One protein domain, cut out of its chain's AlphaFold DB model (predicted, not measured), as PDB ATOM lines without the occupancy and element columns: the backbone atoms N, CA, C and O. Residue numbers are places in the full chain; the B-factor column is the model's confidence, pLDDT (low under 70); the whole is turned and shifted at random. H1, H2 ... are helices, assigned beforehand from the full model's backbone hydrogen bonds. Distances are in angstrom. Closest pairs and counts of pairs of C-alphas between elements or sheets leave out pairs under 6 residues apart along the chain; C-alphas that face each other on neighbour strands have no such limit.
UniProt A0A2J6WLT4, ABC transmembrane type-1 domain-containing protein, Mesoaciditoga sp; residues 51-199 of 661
ATOM      1  N   PRO A  51     -15.850  92.497  27.158       75.38
ATOM      2  CA  PRO A  51     -14.785  92.908  28.081       75.38
ATOM      3  C   PRO A  51     -15.297  93.117  29.513       75.38
ATOM      4  O   PRO A  51     -16.407  93.627  29.682       75.38
ATOM      5  N   ILE A  52     -14.489  92.802  30.535       77.00
ATOM      6  CA  ILE A  52     -14.879  92.983  31.955       77.00
ATOM      7  C   ILE A  52     -15.315  94.422  32.257       77.00
ATOM      8  O   ILE A  52     -16.360  94.641  32.864       77.00
ATOM      9  N   PHE A  53     -14.537  95.405  31.802       85.44
ATOM     10  CA  PHE A  53     -14.837  96.830  31.973       85.44
ATOM     11  C   PHE A  53     -15.400  97.456  30.696       85.44
ATOM     12  O   PHE A  53     -15.085  98.605  30.381       85.44
ATOM     13  N   SER A  54     -16.201  96.699  29.935       85.50
ATOM     14  CA  SER A  54     -16.948  97.226  28.786       85.50
ATOM     15  C   SER A  54     -17.699  98.490  29.195       85.50
ATOM     16  O   SER A  54     -18.466  98.480  30.156       85.50
ATOM     17  N   ARG A  55     -17.486  99.582  28.456       87.62
ATOM     18  CA  ARG A  55     -18.031 100.899  28.791       87.62
ATOM     19  C   ARG A  55     -19.542 100.910  28.955       87.62
ATOM     20  O   ARG A  55     -20.055 101.434  29.938       87.62
ATOM     21  N   ILE A  56     -20.247 100.316  28.002       84.31
ATOM     22  CA  ILE A  56     -21.709 100.292  28.008       84.31
ATOM     23  C   ILE A  56     -22.200  99.308  29.070       84.31
ATOM     24  O   ILE A  56     -23.031  99.655  29.901       84.31
ATOM     25  N   ASP A  57     -21.656  98.092  29.086       85.75
ATOM     26  CA  ASP A  57     -22.207  97.019  29.916       85.75
ATOM     27  C   ASP A  57     -21.914  97.194  31.400       85.75
ATOM     28  O   ASP A  57     -22.769  96.903  32.233       85.75
ATOM     29  N   PHE A  58     -20.715  97.666  31.741       89.94
ATOM     30  CA  PHE A  58     -20.359  97.928  33.127       89.94
ATOM     31  C   PHE A  58     -21.267  99.013  33.708       89.94
ATOM     32  O   PHE A  58     -21.840  98.807  34.776       89.94
ATOM     33  N   ILE A  59     -21.449 100.130  32.989       92.38
ATOM     34  CA  ILE A  59     -22.310 101.231  33.437       92.38
ATOM     35  C   ILE A  59     -23.770 100.779  33.521       92.38
ATOM     36  O   ILE A  59     -24.394 101.000  34.554       92.38
ATOM     37  N   ASP A  60     -24.291 100.071  32.514       89.69
ATOM     38  CA  ASP A  60     -25.672  99.563  32.518       89.69
ATOM     39  C   ASP A  60     -25.942  98.629  33.696       89.69
ATOM     40  O   ASP A  60     -26.997  98.689  34.329       89.69
ATOM     41  N   ASN A  61     -25.003  97.729  33.986       91.56
ATOM     42  CA  ASN A  61     -25.167  96.761  35.061       91.56
ATOM     43  C   ASN A  61     -24.991  97.410  36.439       91.56
ATOM     44  O   ASN A  61     -25.782  97.124  37.337       91.56
ATOM     45  N   ALA A  62     -24.029  98.326  36.594       92.94
ATOM     46  CA  ALA A  62     -23.861  99.109  37.815       92.94
ATOM     47  C   ALA A  62     -25.099  99.976  38.098       92.94
ATOM     48  O   ALA A  62     -25.618  99.970  39.212       92.94
ATOM     49  N   GLU A  63     -25.637 100.658  37.084       93.12
ATOM     50  CA  GLU A  63     -26.863 101.454  37.194       93.12
ATOM     51  C   GLU A  63     -28.063 100.582  37.592       93.12
ATOM     52  O   GLU A  63     -28.802 100.915  38.520       93.12
ATOM     53  N   LYS A  64     -28.245  99.421  36.947       92.62
ATOM     54  CA  LYS A  64     -29.290  98.453  37.321       92.62
ATOM     55  C   LYS A  64     -29.142  97.979  38.762       92.62
ATOM     56  O   LYS A  64     -30.149  97.886  39.462       92.62
ATOM     57  N   ALA A  65     -27.922  97.694  39.215       91.62
ATOM     58  CA  ALA A  65     -27.662  97.282  40.589       91.62
ATOM     59  C   ALA A  65     -28.030  98.391  41.586       91.62
ATOM     60  O   ALA A  65     -28.747  98.124  42.551       91.62
ATOM     61  N   ILE A  66     -27.649  99.641  41.306       96.06
ATOM     62  CA  ILE A  66     -28.012 100.815  42.114       96.06
ATOM     63  C   ILE A  66     -29.535 101.008  42.155       96.06
ATOM     64  O   ILE A  66     -30.114 101.192  43.228       96.06
ATOM     65  N   ASN A  67     -30.215 100.921  41.010       93.31
ATOM     66  CA  ASN A  67     -31.669 101.071  40.919       93.31
ATOM     67  C   ASN A  67     -32.419  99.932  41.629       93.31
ATOM     68  O   ASN A  67     -33.445 100.162  42.280       93.31
ATOM     69  N   SER A  68     -31.896  98.709  41.550       91.19
ATOM     70  CA  SER A  68     -32.424  97.539  42.254       91.19
ATOM     71  C   SER A  68     -32.265  97.676  43.771       91.19
ATOM     72  O   SER A  68     -33.237  97.510  44.513       91.19
ATOM     73  N   ALA A  69     -31.080  98.078  44.240       90.56
ATOM     74  CA  ALA A  69     -30.820  98.374  45.647       90.56
ATOM     75  C   ALA A  69     -31.722  99.509  46.157       90.56
ATOM     76  O   ALA A  69     -32.337  99.395  47.214       90.56
ATOM     77  N   THR A  70     -31.906 100.561  45.354       93.69
ATOM     78  CA  THR A  70     -32.818 101.678  45.648       93.69
ATOM     79  C   THR A  70     -34.272 101.219  45.765       93.69
ATOM     80  O   THR A  70     -34.991 101.635  46.672       93.69
ATOM     81  N   SER A  71     -34.727 100.332  44.879       92.06
ATOM     82  CA  SER A  71     -36.081  99.766  44.937       92.06
ATOM     83  C   SER A  71     -36.265  98.852  46.151       92.06
ATOM     84  O   SER A  71     -37.284  98.923  46.832       92.06
ATOM     85  N   THR A  72     -35.247  98.054  46.472       86.69
ATOM     86  CA  THR A  72     -35.210  97.197  47.666       86.69
ATOM     87  C   THR A  72     -35.278  98.039  48.940       86.69
ATOM     88  O   THR A  72     -36.089  97.761  49.824       86.69
ATOM     89  N   ALA A  73     -34.514  99.129  49.004       90.75
ATOM     90  CA  ALA A  73     -34.559 100.085  50.101       90.75
ATOM     91  C   ALA A  73     -35.971 100.651  50.309       90.75
ATOM     92  O   ALA A  73     -36.456 100.667  51.434       90.75
ATOM     93  N   LYS A  74     -36.691 101.030  49.240       92.19
ATOM     94  CA  LYS A  74     -38.080 101.525  49.357       92.19
ATOM     95  C   LYS A  74     -39.015 100.517  50.034       92.19
ATOM     96  O   LYS A  74     -39.894 100.922  50.787       92.19
ATOM     97  N   ILE A  75     -38.824  99.223  49.773       88.94
ATOM     98  CA  ILE A  75     -39.656  98.148  50.330       88.94
ATOM     99  C   ILE A  75     -39.325  97.911  51.809       88.94
ATOM    100  O   ILE A  75     -40.231  97.777  52.632       88.94
ATOM    101  N   PHE A  76     -38.038  97.858  52.159       87.38
ATOM    102  CA  PHE A  76     -37.605  97.364  53.468       87.38
ATOM    103  C   PHE A  76     -37.235  98.453  54.486       87.38
ATOM    104  O   PHE A  76     -37.251  98.169  55.684       87.38
ATOM    105  N   MET A  77     -36.983  99.701  54.072       90.00
ATOM    106  CA  MET A  77     -36.664 100.804  54.995       90.00
ATOM    107  C   MET A  77     -37.735 101.012  56.088       90.00
ATOM    108  O   MET A  77     -37.370 101.136  57.258       90.00
ATOM    109  N   PRO A  78     -39.055 100.960  55.791       89.06
ATOM    110  CA  PRO A  78     -40.085 101.074  56.829       89.06
ATOM    111  C   PRO A  78     -40.098  99.901  57.819       89.06
ATOM    112  O   PRO A  78     -40.555 100.044  58.952       89.06
ATOM    113  N   ALA A  79     -39.647  98.714  57.401       84.06
ATOM    114  CA  ALA A  79     -39.512  97.563  58.290       84.06
ATOM    115  C   ALA A  79     -38.292  97.718  59.209       84.06
ATOM    116  O   ALA A  79     -38.412  97.467  60.406       84.06
ATOM    117  N   LEU A  80     -37.168  98.217  58.681       85.88
ATOM    118  CA  LEU A  80     -35.969  98.517  59.471       85.88
ATOM    119  C   LEU A  80     -36.244  99.564  60.553       85.88
ATOM    120  O   LEU A  80     -35.896  99.341  61.705       85.88
ATOM    121  N   LEU A  81     -36.954 100.647  60.222       88.06
ATOM    122  CA  LEU A  81     -37.326 101.695  61.183       88.06
ATOM    123  C   LEU A  81     -38.250 101.209  62.316       88.06
ATOM    124  O   LEU A  81     -38.329 101.855  63.358       88.06
ATOM    125  N   ARG A  82     -38.954 100.085  62.121       86.31
ATOM    126  CA  ARG A  82     -39.822  99.454  63.131       86.31
ATOM    127  C   ARG A  82     -39.122  98.342  63.915       86.31
ATOM    128  O   ARG A  82     -39.771  97.677  64.720       86.31
ATOM    129  N   ASN A  83     -37.833  98.112  63.675       85.25
ATOM    130  CA  ASN A  83     -37.097  97.051  64.343       85.25
ATOM    131  C   ASN A  83     -36.991  97.338  65.862       85.25
ATOM    132  O   ASN A  83     -36.579  98.440  66.232       85.25
ATOM    133  N   PRO A  84     -37.323  96.370  66.743       81.38
ATOM    134  CA  PRO A  84     -37.227  96.533  68.197       81.38
ATOM    135  C   PRO A  84     -35.844  96.962  68.700       81.38
ATOM    136  O   PRO A  84     -35.760  97.681  69.693       81.38
ATOM    137  N   SER A  85     -34.769  96.594  67.996       80.00
ATOM    138  CA  SER A  85     -33.401  97.024  68.310       80.00
ATOM    139  C   SER A  85     -33.198  98.542  68.248       80.00
ATOM    140  O   SER A  85     -32.258  99.051  68.846       80.00
ATOM    141  N   LEU A  86     -34.072  99.274  67.545       82.00
ATOM    142  CA  LEU A  86     -34.058 100.740  67.452       82.00
ATOM    143  C   LEU A  86     -35.000 101.419  68.467       82.00
ATOM    144  O   LEU A  86     -35.178 102.639  68.420       82.00
ATOM    145  N   ALA A  87     -35.649 100.651  69.350       72.25
ATOM    146  CA  ALA A  87     -36.546 101.171  70.384       72.25
ATOM    147  C   ALA A  87     -35.826 101.512  71.703       72.25
ATOM    148  O   ALA A  87     -36.400 102.201  72.547       72.25
ATOM    149  N   SER A  88     -34.588 101.044  71.895       64.56
ATOM    150  CA  SER A  88     -33.758 101.361  73.061       64.56
ATOM    151  C   SER A  88     -33.172 102.779  72.979       64.56
ATOM    152  O   SER A  88     -32.894 103.304  71.905       64.56
ATOM    153  N   SER A  89     -32.974 103.421  74.135       65.44
ATOM    154  CA  SER A  89     -32.566 104.831  74.267       65.44
ATOM    155  C   SER A  89     -31.052 105.074  74.150       65.44
ATOM    156  O   SER A  89     -30.533 106.012  74.756       65.44
ATOM    157  N   GLY A  90     -30.318 104.209  73.448       77.56
ATOM    158  CA  GLY A  90     -28.873 104.356  73.290       77.56
ATOM    159  C   GLY A  90     -28.503 105.349  72.182       77.56
ATOM    160  O   GLY A  90     -29.232 105.543  71.206       77.56
ATOM    161  N   THR A  91     -27.358 106.014  72.347       84.94
ATOM    162  CA  THR A  91     -26.851 107.054  71.435       84.94
ATOM    163  C   THR A  91     -26.596 106.528  70.019       84.94
ATOM    164  O   THR A  91     -26.797 107.258  69.049       84.94
ATOM    165  N   GLU A  92     -26.176 105.267  69.889       88.12
ATOM    166  CA  GLU A  92     -25.919 104.614  68.602       88.12
ATOM    167  C   GLU A  92     -27.229 104.226  67.894       88.12
ATOM    168  O   GLU A  92     -27.400 104.491  66.705       88.12
ATOM    169  N   GLN A  93     -28.212 103.706  68.636       89.56
ATOM    170  CA  GLN A  93     -29.538 103.343  68.128       89.56
ATOM    171  C   GLN A  93     -30.306 104.564  67.617       89.56
ATOM    172  O   GLN A  93     -30.927 104.505  66.552       89.56
ATOM    173  N   GLN A  94     -30.216 105.689  68.335       89.44
ATOM    174  CA  GLN A  94     -30.793 106.951  67.880       89.44
ATOM    175  C   GLN A  94     -30.116 107.433  66.591       89.44
ATOM    176  O   GLN A  94     -30.805 107.830  65.656       89.44
ATOM    177  N   PHE A  95     -28.788 107.322  66.496       93.25
ATOM    178  CA  PHE A  95     -28.065 107.683  65.279       93.25
ATOM    179  C   PHE A  95     -28.481 106.830  64.073       93.25
ATOM    180  O   PHE A  95     -28.738 107.382  63.003       93.25
ATOM    181  N   VAL A  96     -28.593 105.506  64.233       91.69
ATOM    182  CA  VAL A  96     -29.060 104.618  63.155       91.69
ATOM    183  C   VAL A  96     -30.474 104.991  62.723       91.69
ATOM    184  O   VAL A  96     -30.757 105.078  61.530       91.69
ATOM    185  N   LYS A  97     -31.367 105.262  63.678       91.81
ATOM    186  CA  LYS A  97     -32.737 105.684  63.384       91.81
ATOM    187  C   LYS A  97     -32.776 106.996  62.595       91.81
ATOM    188  O   LYS A  97     -33.476 107.073  61.584       91.81
ATOM    189  N   ASP A  98     -31.989 107.984  63.012       92.12
ATOM    190  CA  ASP A  98     -31.885 109.275  62.333       92.12
ATOM    191  C   ASP A  98     -31.331 109.097  60.912       92.12
ATOM    192  O   ASP A  98     -31.928 109.585  59.951       92.12
ATOM    193  N   PHE A  99     -30.267 108.306  60.753       93.38
ATOM    194  CA  PHE A  99     -29.681 107.979  59.455       93.38
ATOM    195  C   PHE A  99     -30.687 107.309  58.509       93.38
ATOM    196  O   PHE A  99     -30.888 107.790  57.393       93.38
ATOM    197  N   LEU A 100     -31.373 106.250  58.950       92.19
ATOM    198  CA  LEU A 100     -32.367 105.545  58.132       92.19
ATOM    199  C   LEU A 100     -33.556 106.451  57.761       92.19
ATOM    200  O   LEU A 100     -34.123 106.316  56.675       92.19
ATOM    201  N   SER A 101     -33.924 107.392  58.637       91.88
ATOM    202  CA  SER A 101     -35.018 108.344  58.396       91.88
ATOM    203  C   SER A 101     -34.635 109.539  57.510       91.88
ATOM    204  O   SER A 101     -35.507 110.112  56.858       91.88
ATOM    205  N   SER A 102     -33.344 109.887  57.438       91.94
ATOM    206  CA  SER A 102     -32.824 111.030  56.666       91.94
ATOM    207  C   SER A 102     -33.069 110.928  55.158       91.94
ATOM    208  O   SER A 102     -33.078 111.935  54.451       91.94
ATOM    209  N   GLY A 103     -33.246 109.705  54.653       89.19
ATOM    210  CA  GLY A 103     -33.323 109.422  53.224       89.19
ATOM    211  C   GLY A 103     -31.988 109.569  52.483       89.19
ATOM    212  O   GLY A 103     -31.987 109.540  51.250       89.19
ATOM    213  N   GLU A 104     -30.859 109.692  53.193       90.06
ATOM    214  CA  GLU A 104     -29.543 109.935  52.588       90.06
ATOM    215  C   GLU A 104     -29.157 108.836  51.591       90.06
ATOM    216  O   GLU A 104     -28.700 109.147  50.494       90.06
ATOM    217  N   PHE A 105     -29.457 107.564  51.886       94.00
ATOM    218  CA  PHE A 105     -29.246 106.461  50.941       94.00
ATOM    219  C   PHE A 105     -29.907 106.715  49.578       94.00
ATOM    220  O   PHE A 105     -29.261 106.564  48.546       94.00
ATOM    221  N   PHE A 106     -31.176 107.142  49.559       95.31
ATOM    222  CA  PHE A 106     -31.913 107.389  48.314       95.31
ATOM    223  C   PHE A 106     -31.326 108.557  47.523       95.31
ATOM    224  O   PHE A 106     -31.270 108.519  46.294       95.31
ATOM    225  N   LYS A 107     -30.883 109.601  48.227       94.94
ATOM    226  CA  LYS A 107     -30.235 110.766  47.623       94.94
ATOM    227  C   LYS A 107     -28.888 110.385  47.011       94.94
ATOM    228  O   LYS A 107     -28.626 110.725  45.859       94.94
ATOM    229  N   GLN A 108     -28.062 109.657  47.758       96.44
ATOM    230  CA  GLN A 108     -26.729 109.236  47.332       96.44
ATOM    231  C   GLN A 108     -26.793 108.203  46.203       96.44
ATOM    232  O   GLN A 108     -26.054 108.320  45.227       96.44
ATOM    233  N   SER A 109     -27.708 107.230  46.273       95.19
ATOM    234  CA  SER A 109     -27.872 106.219  45.223       95.19
ATOM    235  C   SER A 109     -28.349 106.847  43.912       95.19
ATOM    236  O   SER A 109     -27.817 106.541  42.845       95.19
ATOM    237  N   HIS A 110     -29.290 107.794  43.982       94.06
ATOM    238  CA  HIS A 110     -29.753 108.533  42.812       94.06
ATOM    239  C   HIS A 110     -28.649 109.411  42.206       94.06
ATOM    240  O   HIS A 110     -28.453 109.401  40.990       94.06
ATOM    241  N   ALA A 111     -27.895 110.129  43.046       95.44
ATOM    242  CA  ALA A 111     -26.768 110.942  42.602       95.44
ATOM    243  C   ALA A 111     -25.683 110.093  41.922       95.44
ATOM    244  O   ALA A 111     -25.190 110.475  40.861       95.44
ATOM    245  N   LEU A 112     -25.354 108.925  42.486       96.81
ATOM    246  CA  LEU A 112     -24.398 107.990  41.894       96.81
ATOM    247  C   LEU A 112     -24.883 107.485  40.529       96.81
ATOM    248  O   LEU A 112     -24.125 107.545  39.564       96.81
ATOM    249  N   ALA A 113     -26.141 107.044  40.422       94.44
ATOM    250  CA  ALA A 113     -26.703 106.567  39.157       94.44
ATOM    251  C   ALA A 113     -26.612 107.637  38.055       94.44
ATOM    252  O   ALA A 113     -26.123 107.356  36.962       94.44
ATOM    253  N   LEU A 114     -26.996 108.884  38.356       93.00
ATOM    254  CA  LEU A 114     -26.903 109.998  37.407       93.00
ATOM    255  C   LEU A 114     -25.457 110.335  37.027       93.00
ATOM    256  O   LEU A 114     -25.177 110.597  35.857       93.00
ATOM    257  N   ALA A 115     -24.538 110.311  37.993       94.62
ATOM    258  CA  ALA A 115     -23.129 110.614  37.761       94.62
ATOM    259  C   ALA A 115     -22.416 109.556  36.901       94.62
ATOM    260  O   ALA A 115     -21.406 109.871  36.273       94.62
ATOM    261  N   LEU A 116     -22.937 108.325  36.833       92.88
ATOM    262  CA  LEU A 116     -22.393 107.260  35.986       92.88
ATOM    263  C   LEU A 116     -22.822 107.375  34.512       92.88
ATOM    264  O   LEU A 116     -22.071 106.961  33.628       92.88
ATOM    265  N   LEU A 117     -23.980 107.978  34.217       88.25
ATOM    266  CA  LEU A 117     -24.537 108.055  32.856       88.25
ATOM    267  C   LEU A 117     -23.602 108.666  31.793       88.25
ATOM    268  O   LEU A 117     -23.576 108.145  30.674       88.25
ATOM    269  N   PRO A 118     -22.817 109.730  32.068       88.00
ATOM    270  CA  PRO A 118     -21.889 110.286  31.083       88.00
ATOM    271  C   PRO A 118     -20.849 109.273  30.591       88.00
ATOM    272  O   PRO A 118     -20.466 109.313  29.422       88.00
ATOM    273  N   TYR A 119     -20.450 108.327  31.445       88.94
ATOM    274  CA  TYR A 119     -19.449 107.310  31.119       88.94
ATOM    275  C   TYR A 119     -19.983 106.212  30.198       88.94
ATOM    276  O   TYR A 119     -19.185 105.478  29.626       88.94
ATOM    277  N   ARG A 120     -21.304 106.141  29.974       83.25
ATOM    278  CA  ARG A 120     -21.961 105.185  29.064       83.25
ATOM    279  C   ARG A 120     -21.718 105.484  27.573       83.25
ATOM    280  O   ARG A 120     -22.127 104.707  26.714       83.25
ATOM    281  N   LYS A 121     -21.101 106.619  27.227       76.25
ATOM    282  CA  LYS A 121     -20.916 107.062  25.833       76.25
ATOM    283  C   LYS A 121     -19.544 106.674  25.280       76.25
ATOM    284  O   LYS A 121     -18.531 107.001  25.885       76.25
ATOM    285  N   GLY A 122     -19.517 106.065  24.094       69.81
ATOM    286  CA  GLY A 122     -18.290 105.724  23.360       69.81
ATOM    287  C   GLY A 122     -18.132 104.225  23.108       69.81
ATOM    288  O   GLY A 122     -19.044 103.440  23.363       69.81
ATOM    289  N   THR A 123     -16.967 103.832  22.597       64.69
ATOM    290  CA  THR A 123     -16.578 102.436  22.339       64.69
ATOM    291  C   THR A 123     -15.382 102.045  23.222       64.69
ATOM    292  O   THR A 123     -14.642 102.911  23.682       64.69
ATOM    293  N   GLY A 124     -15.202 100.748  23.508       72.62
ATOM    294  CA  GLY A 124     -14.070 100.230  24.299       72.62
ATOM    295  C   GLY A 124     -14.339 100.064  25.804       72.62
ATOM    296  O   GLY A 124     -15.477  99.823  26.220       72.62
ATOM    297  N   THR A 125     -13.285 100.154  26.624       79.75
ATOM    298  CA  THR A 125     -13.336  99.967  28.086       79.75
ATOM    299  C   THR A 125     -13.382 101.279  28.877       79.75
ATOM    300  O   THR A 125     -13.121 102.366  28.357       79.75
ATOM    301  N   LEU A 126     -13.709 101.168  30.169       83.94
ATOM    302  CA  LEU A 126     -13.680 102.263  31.151       83.94
ATOM    303  C   LEU A 126     -12.294 102.562  31.722       83.94
ATOM    304  O   LEU A 126     -12.196 103.402  32.606       83.94
ATOM    305  N   ALA A 127     -11.235 101.892  31.268       79.56
ATOM    306  CA  ALA A 127      -9.938 101.916  31.942       79.56
ATOM    307  C   ALA A 127      -9.374 103.338  32.171       79.56
ATOM    308  O   ALA A 127      -8.862 103.621  33.248       79.56
ATOM    309  N   SER A 128      -9.550 104.266  31.222       81.25
ATOM    310  CA  SER A 128      -9.158 105.679  31.385       81.25
ATOM    311  C   SER A 128     -10.021 106.471  32.377       81.25
ATOM    312  O   SER A 128      -9.574 107.477  32.914       81.25
ATOM    313  N   ASP A 129     -11.256 106.031  32.614       88.12
ATOM    314  CA  ASP A 129     -12.236 106.698  33.476       88.12
ATOM    315  C   ASP A 129     -12.349 106.058  34.865       88.12
ATOM    316  O   ASP A 129     -13.001 106.624  35.747       88.12
ATOM    317  N   LEU A 130     -11.707 104.902  35.085       88.69
ATOM    318  CA  LEU A 130     -11.739 104.179  36.357       88.69
ATOM    319  C   LEU A 130     -11.378 105.063  37.559       88.69
ATOM    320  O   LEU A 130     -12.123 105.001  38.535       88.69
ATOM    321  N   PRO A 131     -10.354 105.942  37.524       89.81
ATOM    322  CA  PRO A 131     -10.056 106.816  38.662       89.81
ATOM    323  C   PRO A 131     -11.213 107.763  39.019       89.81
ATOM    324  O   PRO A 131     -11.520 107.969  40.195       89.81
ATOM    325  N   ALA A 132     -11.893 108.316  38.010       92.31
ATOM    326  CA  ALA A 132     -13.026 109.214  38.212       92.31
ATOM    327  C   ALA A 132     -14.253 108.451  38.736       92.31
ATOM    328  O   ALA A 132     -14.869 108.869  39.716       92.31
ATOM    329  N   ILE A 133     -14.556 107.290  38.148       93.25
ATOM    330  CA  ILE A 133     -15.659 106.418  38.575       93.25
ATOM    331  C   ILE A 133     -15.418 105.905  40.001       93.25
ATOM    332  O   ILE A 133     -16.315 105.965  40.840       93.25
ATOM    333  N   LYS A 134     -14.189 105.490  40.327       93.56
ATOM    334  CA  LYS A 134     -13.777 105.083  41.678       93.56
ATOM    335  C   LYS A 134     -14.071 106.178  42.702       93.56
ATOM    336  O   LYS A 134     -14.568 105.875  43.785       93.56
ATOM    337  N   LYS A 135     -13.809 107.446  42.364       94.25
ATOM    338  CA  LYS A 135     -14.113 108.592  43.233       94.25
ATOM    339  C   LYS A 135     -15.620 108.770  43.455       94.25
ATOM    340  O   LYS A 135     -16.018 109.077  44.575       94.25
ATOM    341  N   LEU A 136     -16.449 108.542  42.433       96.12
ATOM    342  CA  LEU A 136     -17.913 108.584  42.567       96.12
ATOM    343  C   LEU A 136     -18.420 107.519  43.546       96.12
ATOM    344  O   LEU A 136     -19.162 107.844  44.471       96.12
ATOM    345  N   PHE A 137     -17.971 106.272  43.392       94.44
ATOM    346  CA  PHE A 137     -18.326 105.188  44.311       94.44
ATOM    347  C   PHE A 137     -17.792 105.434  45.728       94.44
ATOM    348  O   PHE A 137     -18.527 105.251  46.692       94.44
ATOM    349  N   ALA A 138     -16.548 105.901  45.877       91.81
ATOM    350  CA  ALA A 138     -15.981 106.230  47.186       91.81
ATOM    351  C   ALA A 138     -16.800 107.307  47.918       91.81
ATOM    352  O   ALA A 138     -17.037 107.191  49.117       91.81
ATOM    353  N   ASN A 139     -17.268 108.327  47.188       94.12
ATOM    354  CA  ASN A 139     -18.146 109.356  47.739       94.12
ATOM    355  C   ASN A 139     -19.514 108.783  48.148       94.12
ATOM    356  O   ASN A 139     -20.036 109.141  49.198       94.12
ATOM    357  N   PHE A 140     -20.080 107.867  47.357       95.44
ATOM    358  CA  PHE A 140     -21.307 107.165  47.731       95.44
ATOM    359  C   PHE A 140     -21.136 106.388  49.044       95.44
ATOM    360  O   PHE A 140     -21.882 106.645  49.986       95.44
ATOM    361  N   PHE A 141     -20.140 105.499  49.153       91.62
ATOM    362  CA  PHE A 141     -19.953 104.692  50.370       91.62
ATOM    363  C   PHE A 141     -19.632 105.557  51.589       91.62
ATOM    364  O   PHE A 141     -20.213 105.344  52.643       91.62
ATOM    365  N   GLY A 142     -18.828 106.615  51.436       88.19
ATOM    366  CA  GLY A 142     -18.534 107.532  52.541       88.19
ATOM    367  C   GLY A 142     -19.767 108.214  53.153       88.19
ATOM    368  O   GLY A 142     -19.708 108.625  54.307       88.19
ATOM    369  N   ASN A 143     -20.874 108.319  52.408       92.00
ATOM    370  CA  ASN A 143     -22.107 108.967  52.866       92.00
ATOM    371  C   ASN A 143     -23.288 108.000  53.066       92.00
ATOM    372  O   ASN A 143     -24.264 108.371  53.714       92.00
ATOM    373  N   ALA A 144     -23.236 106.793  52.495       92.25
ATOM    374  CA  ALA A 144     -24.359 105.856  52.465       92.25
ATOM    375  C   ALA A 144     -24.072 104.491  53.118       92.25
ATOM    376  O   ALA A 144     -25.031 103.776  53.404       92.25
ATOM    377  N   ASP A 145     -22.809 104.122  53.354       90.44
ATOM    378  CA  ASP A 145     -22.417 102.873  54.026       90.44
ATOM    379  C   ASP A 145     -22.570 103.034  55.544       90.44
ATOM    380  O   ASP A 145     -21.775 103.700  56.214       90.44
ATOM    381  N   LEU A 146     -23.648 102.466  56.086       89.06
ATOM    382  CA  LEU A 146     -24.009 102.648  57.487       89.06
ATOM    383  C   LEU A 146     -22.962 102.002  58.396       89.06
ATOM    384  O   LEU A 146     -22.570 102.596  59.401       89.06
ATOM    385  N   LYS A 147     -22.485 100.808  58.031       84.62
ATOM    386  CA  LYS A 147     -21.470 100.073  58.789       84.62
ATOM    387  C   LYS A 147     -20.172 100.869  58.890       84.62
ATOM    388  O   LYS A 147     -19.633 101.031  59.986       84.62
ATOM    389  N   GLN A 148     -19.689 101.405  57.773       85.50
ATOM    390  CA  GLN A 148     -18.481 102.223  57.739       85.50
ATOM    391  C   GLN A 148     -18.633 103.486  58.597       85.50
ATOM    392  O   GLN A 148     -17.732 103.810  59.374       85.50
ATOM    393  N   ILE A 149     -19.771 104.179  58.494       89.75
ATOM    394  CA  ILE A 149     -20.044 105.406  59.257       89.75
ATOM    395  C   ILE A 149     -20.108 105.119  60.766       89.75
ATOM    396  O   ILE A 149     -19.556 105.885  61.559       89.75
ATOM    397  N   LEU A 150     -20.735 104.011  61.175       85.81
ATOM    398  CA  LEU A 150     -20.801 103.595  62.579       85.81
ATOM    399  C   LEU A 150     -19.413 103.293  63.146       85.81
ATOM    400  O   LEU A 150     -19.050 103.847  64.183       85.81
ATOM    401  N   ILE A 151     -18.599 102.503  62.438       81.25
ATOM    402  CA  ILE A 151     -17.230 102.175  62.867       81.25
ATOM    403  C   ILE A 151     -16.378 103.444  62.987       81.25
ATOM    404  O   ILE A 151     -15.656 103.610  63.966       81.25
ATOM    405  N   GLN A 152     -16.477 104.372  62.031       83.75
ATOM    406  CA  GLN A 152     -15.723 105.630  62.085       83.75
ATOM    407  C   GLN A 152     -16.141 106.527  63.254       83.75
ATOM    408  O   GLN A 152     -15.301 107.226  63.818       83.75
ATOM    409  N   LYS A 153     -17.429 106.530  63.613       88.12
ATOM    410  CA  LYS A 153     -17.979 107.430  64.630       88.12
ATOM    411  C   LYS A 153     -17.907 106.867  66.052       88.12
ATOM    412  O   LYS A 153     -17.715 107.639  66.988       88.12
ATOM    413  N   PHE A 154     -18.064 105.555  66.213       85.88
ATOM    414  CA  PHE A 154     -18.193 104.885  67.513       85.88
ATOM    415  C   PHE A 154     -17.095 103.840  67.781       85.88
ATOM    416  O   PHE A 154     -17.004 103.319  68.890       85.88
ATOM    417  N   GLY A 155     -16.228 103.542  66.805       77.62
ATOM    418  CA  GLY A 155     -15.112 102.592  66.917       77.62
ATOM    419  C   GLY A 155     -15.515 101.116  66.818       77.62
ATOM    420  O   GLY A 155     -14.750 100.304  66.302       77.62
ATOM    421  N   GLN A 156     -16.724 100.775  67.261       77.19
ATOM    422  CA  GLN A 156     -17.348  99.453  67.173       77.19
ATOM    423  C   GLN A 156     -18.857  99.607  66.932       77.19
ATOM    424  O   GLN A 156     -19.375 100.714  67.048       77.19
ATOM    425  N   ILE A 157     -19.535  98.511  66.590       76.12
ATOM    426  CA  ILE A 157     -20.990  98.477  66.382       76.12
ATOM    427  C   ILE A 157     -21.627  97.806  67.598       76.12
ATOM    428  O   ILE A 157     -21.148  96.757  68.032       76.12
ATOM    429  N   ASP A 158     -22.679  98.403  68.160       80.38
ATOM    430  CA  ASP A 158     -23.461  97.777  69.231       80.38
ATOM    431  C   ASP A 158     -24.068  96.452  68.722       80.38
ATOM    432  O   ASP A 158     -24.824  96.472  67.744       80.38
ATOM    433  N   PRO A 159     -23.818  95.304  69.384       75.06
ATOM    434  CA  PRO A 159     -24.361  94.009  68.967       75.06
ATOM    435  C   PRO A 159     -25.890  93.982  68.807       75.06
ATOM    436  O   PRO A 159     -26.432  93.199  68.028       75.06
ATOM    437  N   ALA A 160     -26.624  94.851  69.513       78.00
ATOM    438  CA  ALA A 160     -28.072  94.972  69.348       78.00
ATOM    439  C   ALA A 160     -28.474  95.465  67.943       78.00
ATOM    440  O   ALA A 160     -29.591  95.187  67.491       78.00
ATOM    441  N   LEU A 161     -27.588  96.189  67.252       78.88
ATOM    442  CA  LEU A 161     -27.797  96.778  65.929       78.88
ATOM    443  C   LEU A 161     -27.342  95.881  64.775       78.88
ATOM    444  O   LEU A 161     -27.725  96.162  63.637       78.88
ATOM    445  N   ASP A 162     -26.618  94.790  65.040       74.31
ATOM    446  CA  ASP A 162     -26.048  93.914  64.007       74.31
ATOM    447  C   ASP A 162     -27.088  93.469  62.976       74.31
ATOM    448  O   ASP A 162     -26.861  93.568  61.774       74.31
ATOM    449  N   ASN A 163     -28.279  93.065  63.419       71.25
ATOM    450  CA  ASN A 163     -29.351  92.637  62.515       71.25
ATOM    451  C   ASN A 163     -29.833  93.762  61.583       71.25
ATOM    452  O   ASN A 163     -30.161  93.512  60.425       71.25
ATOM    453  N   VAL A 164     -29.898  95.000  62.081       81.06
ATOM    454  CA  VAL A 164     -30.341  96.170  61.306       81.06
ATOM    455  C   VAL A 164     -29.251  96.584  60.323       81.06
ATOM    456  O   VAL A 164     -29.537  96.781  59.142       81.06
ATOM    457  N   VAL A 165     -28.007  96.673  60.801       80.81
ATOM    458  CA  VAL A 165     -26.846  97.073  60.002       80.81
ATOM    459  C   VAL A 165     -26.559  96.030  58.928       80.81
ATOM    460  O   VAL A 165     -26.519  96.374  57.754       80.81
ATOM    461  N   ASN A 166     -26.474  94.745  59.268       73.75
ATOM    462  CA  ASN A 166     -26.181  93.688  58.297       73.75
ATOM    463  C   ASN A 166     -27.282  93.540  57.244       73.75
ATOM    464  O   ASN A 166     -26.981  93.364  56.063       73.75
ATOM    465  N   PHE A 167     -28.557  93.662  57.634       79.00
ATOM    466  CA  PHE A 167     -29.646  93.682  56.659       79.00
ATOM    467  C   PHE A 167     -29.506  94.873  55.705       79.00
ATOM    468  O   PHE A 167     -29.695  94.717  54.494       79.00
ATOM    469  N   TYR A 168     -29.171  96.053  56.239       85.75
ATOM    470  CA  TYR A 168     -28.953  97.246  55.434       85.75
ATOM    471  C   TYR A 168     -27.796  97.043  54.450       85.75
ATOM    472  O   TYR A 168     -27.985  97.186  53.240       85.75
ATOM    473  N   GLU A 169     -26.645  96.592  54.942       83.69
ATOM    474  CA  GLU A 169     -25.459  96.332  54.131       83.69
ATOM    475  C   GLU A 169     -25.744  95.326  53.008       83.69
ATOM    476  O   GLU A 169     -25.497  95.597  51.836       83.69
ATOM    477  N   GLN A 170     -26.370  94.191  53.316       76.25
ATOM    478  CA  GLN A 170     -26.624  93.145  52.322       76.25
ATOM    479  C   GLN A 170     -27.612  93.546  51.236       76.25
ATOM    480  O   GLN A 170     -27.449  93.171  50.075       76.25
ATOM    481  N   ARG A 171     -28.682  94.249  51.614       80.81
ATOM    482  CA  ARG A 171     -29.787  94.552  50.698       80.81
ATOM    483  C   ARG A 171     -29.571  95.844  49.926       80.81
ATOM    484  O   ARG A 171     -30.143  95.985  48.845       80.81
ATOM    485  N   MET A 172     -28.779  96.768  50.466       88.44
ATOM    486  CA  MET A 172     -28.621  98.114  49.915       88.44
ATOM    487  C   MET A 172     -27.187  98.420  49.473       88.44
ATOM    488  O   MET A 172     -27.013  98.987  48.395       88.44
ATOM    489  N   ILE A 173     -26.168  98.013  50.233       90.88
ATOM    490  CA  ILE A 173     -24.769  98.399  49.977       90.88
ATOM    491  C   ILE A 173     -24.032  97.365  49.126       90.88
ATOM    492  O   ILE A 173     -23.500  97.711  48.070       90.88
ATOM    493  N   ASN A 174     -24.064  96.086  49.500       84.69
ATOM    494  CA  ASN A 174     -23.337  95.003  48.832       84.69
ATOM    495  C   ASN A 174     -23.611  94.873  47.321       84.69
ATOM    496  O   ASN A 174     -22.648  94.684  46.570       84.69
ATOM    497  N   PRO A 175     -24.859  95.026  46.824       86.00
ATOM    498  CA  PRO A 175     -25.124  94.993  45.385       86.00
ATOM    499  C   PRO A 175     -24.356  96.072  44.606       86.00
ATOM    500  O   PRO A 175     -23.992  95.860  43.452       86.00
ATOM    501  N   ILE A 176     -24.091  97.219  45.239       92.75
ATOM    502  CA  ILE A 176     -23.340  98.343  44.668       92.75
ATOM    503  C   ILE A 176     -21.833  98.143  44.912       92.75
ATOM    504  O   ILE A 176     -21.019  98.384  44.016       92.75
ATOM    505  N   ALA A 177     -21.451  97.646  46.094       86.81
ATOM    506  CA  ALA A 177     -20.060  97.425  46.500       86.81
ATOM    507  C   ALA A 177     -19.321  96.430  45.601       86.81
ATOM    508  O   ALA A 177     -18.129  96.608  45.360       86.81
ATOM    509  N   GLY A 178     -20.016  95.439  45.032       84.19
ATOM    510  CA  GLY A 178     -19.421  94.501  44.075       84.19
ATOM    511  C   GLY A 178     -18.735  95.194  42.891       84.19
ATOM    512  O   GLY A 178     -17.613  94.837  42.532       84.19
ATOM    513  N   TYR A 179     -19.350  96.243  42.334       89.50
ATOM    514  CA  TYR A 179     -18.770  97.009  41.223       89.50
ATOM    515  C   TYR A 179     -17.582  97.863  41.666       89.50
ATOM    516  O   TYR A 179     -16.602  97.983  40.936       89.50
ATOM    517  N   TYR A 180     -17.633  98.419  42.874       89.81
ATOM    518  CA  TYR A 180     -16.525  99.191  43.426       89.81
ATOM    519  C   TYR A 180     -15.312  98.323  43.768       89.81
ATOM    520  O   TYR A 180     -14.180  98.714  43.495       89.81
ATOM    521  N   ASN A 181     -15.543  97.125  44.303       82.62
ATOM    522  CA  ASN A 181     -14.491  96.152  44.572       82.62
ATOM    523  C   ASN A 181     -13.845  95.664  43.277       82.62
ATOM    524  O   ASN A 181     -12.625  95.586  43.211       82.62
ATOM    525  N   LEU A 182     -14.639  95.439  42.224       83.81
ATOM    526  CA  LEU A 182     -14.105  95.110  40.904       83.81
ATOM    527  C   LEU A 182     -13.173  96.220  40.386       83.81
ATOM    528  O   LEU A 182     -12.094  95.917  39.886       83.81
ATOM    529  N   ILE A 183     -13.543  97.496  40.566       87.44
ATOM    530  CA  ILE A 183     -12.670  98.636  40.237       87.44
ATOM    531  C   ILE A 183     -11.406  98.646  41.107       87.44
ATOM    532  O   ILE A 183     -10.337  98.928  40.590       87.44
ATOM    533  N   LYS A 184     -11.482  98.331  42.404       83.38
ATOM    534  CA  LYS A 184     -10.285  98.261  43.267       83.38
ATOM    535  C   LYS A 184      -9.319  97.157  42.840       83.38
ATOM    536  O   LYS A 184      -8.119  97.392  42.812       83.38
ATOM    537  N   SER A 185      -9.839  95.998  42.439       80.12
ATOM    538  CA  SER A 185      -9.019  94.883  41.957       80.12
ATOM    539  C   SER A 185      -8.212  95.229  40.704       80.12
ATOM    540  O   SER A 185      -7.188  94.601  40.461       80.12
ATOM    541  N   TYR A 186      -8.635  96.222  39.914       83.19
ATOM    542  CA  TYR A 186      -7.818  96.757  38.823       83.19
ATOM    543  C   TYR A 186      -6.484  97.310  39.335       83.19
ATOM    544  O   TYR A 186      -5.443  96.962  38.786       83.19
ATOM    545  N   ASP A 187      -6.513  98.118  40.398       80.31
ATOM    546  CA  ASP A 187      -5.308  98.733  40.961       80.31
ATOM    547  C   ASP A 187      -4.370  97.660  41.523       80.31
ATOM    548  O   ASP A 187      -3.186  97.659  41.203       80.31
ATOM    549  N   ASP A 188      -4.913  96.671  42.245       76.69
ATOM    550  CA  ASP A 188      -4.127  95.551  42.780       76.69
ATOM    551  C   ASP A 188      -3.394  94.776  41.665       76.69
ATOM    552  O   ASP A 188      -2.253  94.339  41.830       76.69
ATOM    553  N   ILE A 189      -4.046  94.601  40.509       74.69
ATOM    554  CA  ILE A 189      -3.474  93.916  39.342       74.69
ATOM    555  C   ILE A 189      -2.410  94.784  38.658       74.69
ATOM    556  O   ILE A 189      -1.371  94.259  38.250       74.69
ATOM    557  N   VAL A 190      -2.651  96.092  38.522       78.12
ATOM    558  CA  VAL A 190      -1.675  97.040  37.962       78.12
ATOM    559  C   VAL A 190      -0.428  97.092  38.839       78.12
ATOM    560  O   VAL A 190       0.677  96.920  38.323       78.12
ATOM    561  N   ASP A 191      -0.596  97.226  40.153       76.56
ATOM    562  CA  ASP A 191       0.499  97.244  41.122       76.56
ATOM    563  C   ASP A 191       1.284  95.930  41.078       76.56
ATOM    564  O   ASP A 191       2.517  95.930  41.032       76.56
ATOM    565  N   PHE A 192       0.597  94.784  41.027       73.62
ATOM    566  CA  PHE A 192       1.250  93.487  40.854       73.62
ATOM    567  C   PHE A 192       2.080  93.428  39.563       73.62
ATOM    568  O   PHE A 192       3.236  93.001  39.597       73.62
ATOM    569  N   TYR A 193       1.524  93.878  38.432       74.50
ATOM    570  CA  TYR A 193       2.222  93.871  37.147       74.50
ATOM    571  C   TYR A 193       3.459  94.776  37.166       74.50
ATOM    572  O   TYR A 193       4.548  94.322  36.809       74.50
ATOM    573  N   GLN A 194       3.329  96.015  37.647       76.12
ATOM    574  CA  GLN A 194       4.448  96.954  37.764       76.12
ATOM    575  C   GLN A 194       5.569  96.389  38.644       76.12
ATOM    576  O   GLN A 194       6.742  96.437  38.272       76.12
ATOM    577  N   ASN A 195       5.209  95.769  39.770       70.50
ATOM    578  CA  ASN A 195       6.170  95.100  40.643       70.50
ATOM    579  C   ASN A 195       6.833  93.888  39.964       70.50
ATOM    580  O   ASN A 195       8.007  93.611  40.209       70.50
ATOM    581  N   SER A 196       6.117  93.189  39.078       68.00
ATOM    582  CA  SER A 196       6.643  92.024  38.360       68.00
ATOM    583  C   SER A 196       7.650  92.368  37.255       68.00
ATOM    584  O   SER A 196       8.549  91.571  36.996       68.00
ATOM    585  N   MET A 197       7.565  93.556  36.640       67.62
ATOM    586  CA  MET A 197       8.496  93.981  35.579       67.62
ATOM    587  C   MET A 197       9.944  94.134  36.064       67.62
ATOM    588  O   MET A 197      10.875  94.055  35.266       67.62
ATOM    589  N   ASN A 198      10.139  94.314  37.370       63.81
ATOM    590  CA  ASN A 198      11.457  94.449  37.986       63.81
ATOM    591  C   ASN A 198      12.075  93.099  38.391       63.81
ATOM    592  O   ASN A 198      13.184  93.064  38.923       63.81
ATOM    593  N   LEU A 199      11.378  91.981  38.158       62.75
ATOM    594  CA  LEU A 199      11.888  90.642  38.440       62.75
ATOM    595  C   LEU A 199      12.768  90.164  37.281       62.75
ATOM    596  O   LEU A 199      12.277  89.726  36.241       62.75
TER     597      LEU A 199
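This is residues 51 to 199 of the 661 residues of the protein "ABC transmembrane type-1 domain-containing protein" of Mesoaciditoga sp (UniProt A0A2J6WLT4). Four helices, H1, H3, H4 and H6, make an up-and-down bundle in two layers, H1 with H6 and H3 with H4; the short H2 and H5 sit at one end, and residues 188 to 199 stick out at the other. The 149 printed residues hold six named helices, H1 to H6 in order, and no named strand: all helix. The whole is only just compact, close to loose, with a radius of gyration of the C-alphas of 17.7 A and spans of 56 by 37 by 18 A.

Find C-alpha 55 at (-18.031, 100.899, 28.791); H1 runs from there to residue 80, 35.6 A, with a kink of 40 degrees near residue 74. Next come H2, residues 91 to 102, and H3, residues 104 to 120, 25.2 A. H4, residues 130 to 144, spans 20.5 A, and H5 is residues 146 to 154. H6, residues 159 to 196, runs 43.6 A to C-alpha 196 at (6.643, 92.024, 38.360), with a kink of 66 degrees near residue 175.

In the bundle, each helix runs against the one before it. H1 touches H3 at a shallow tilt of 11 degrees; look at C-alphas 56 and 120, their closest, 5.0 A apart. H3 and H4 form a helical hairpin, closest at C-alphas 105 and 144, 5.2 A. H6 touches H1 with residues 164 to 179 alone, closest at C-alphas 172 and 69, 4.8 A, and H4 with residues 173 to 184 alone, closest at C-alphas 180 and 137, 6.3 A. H2 and H5 only just touch, with 3 pairs of C-alphas within 8 A, the closest those of Glu 92 and Phe 154, 7.8 A. Every O i to N i+4 pair is within hydrogen-bond range in H2, H4 and H5, against 19 of 22 in H1, 9 of 13 in H3 and 26 of 34 in H6.

The C-alphas of Ala 87 and Leu 199, the two farthest apart, are 59.0 A apart. The printed part has no cut, and no link is long. Look for pLDDT under 70 at residues 88 to 89, 122 to 123 and 196 to 199 of the model.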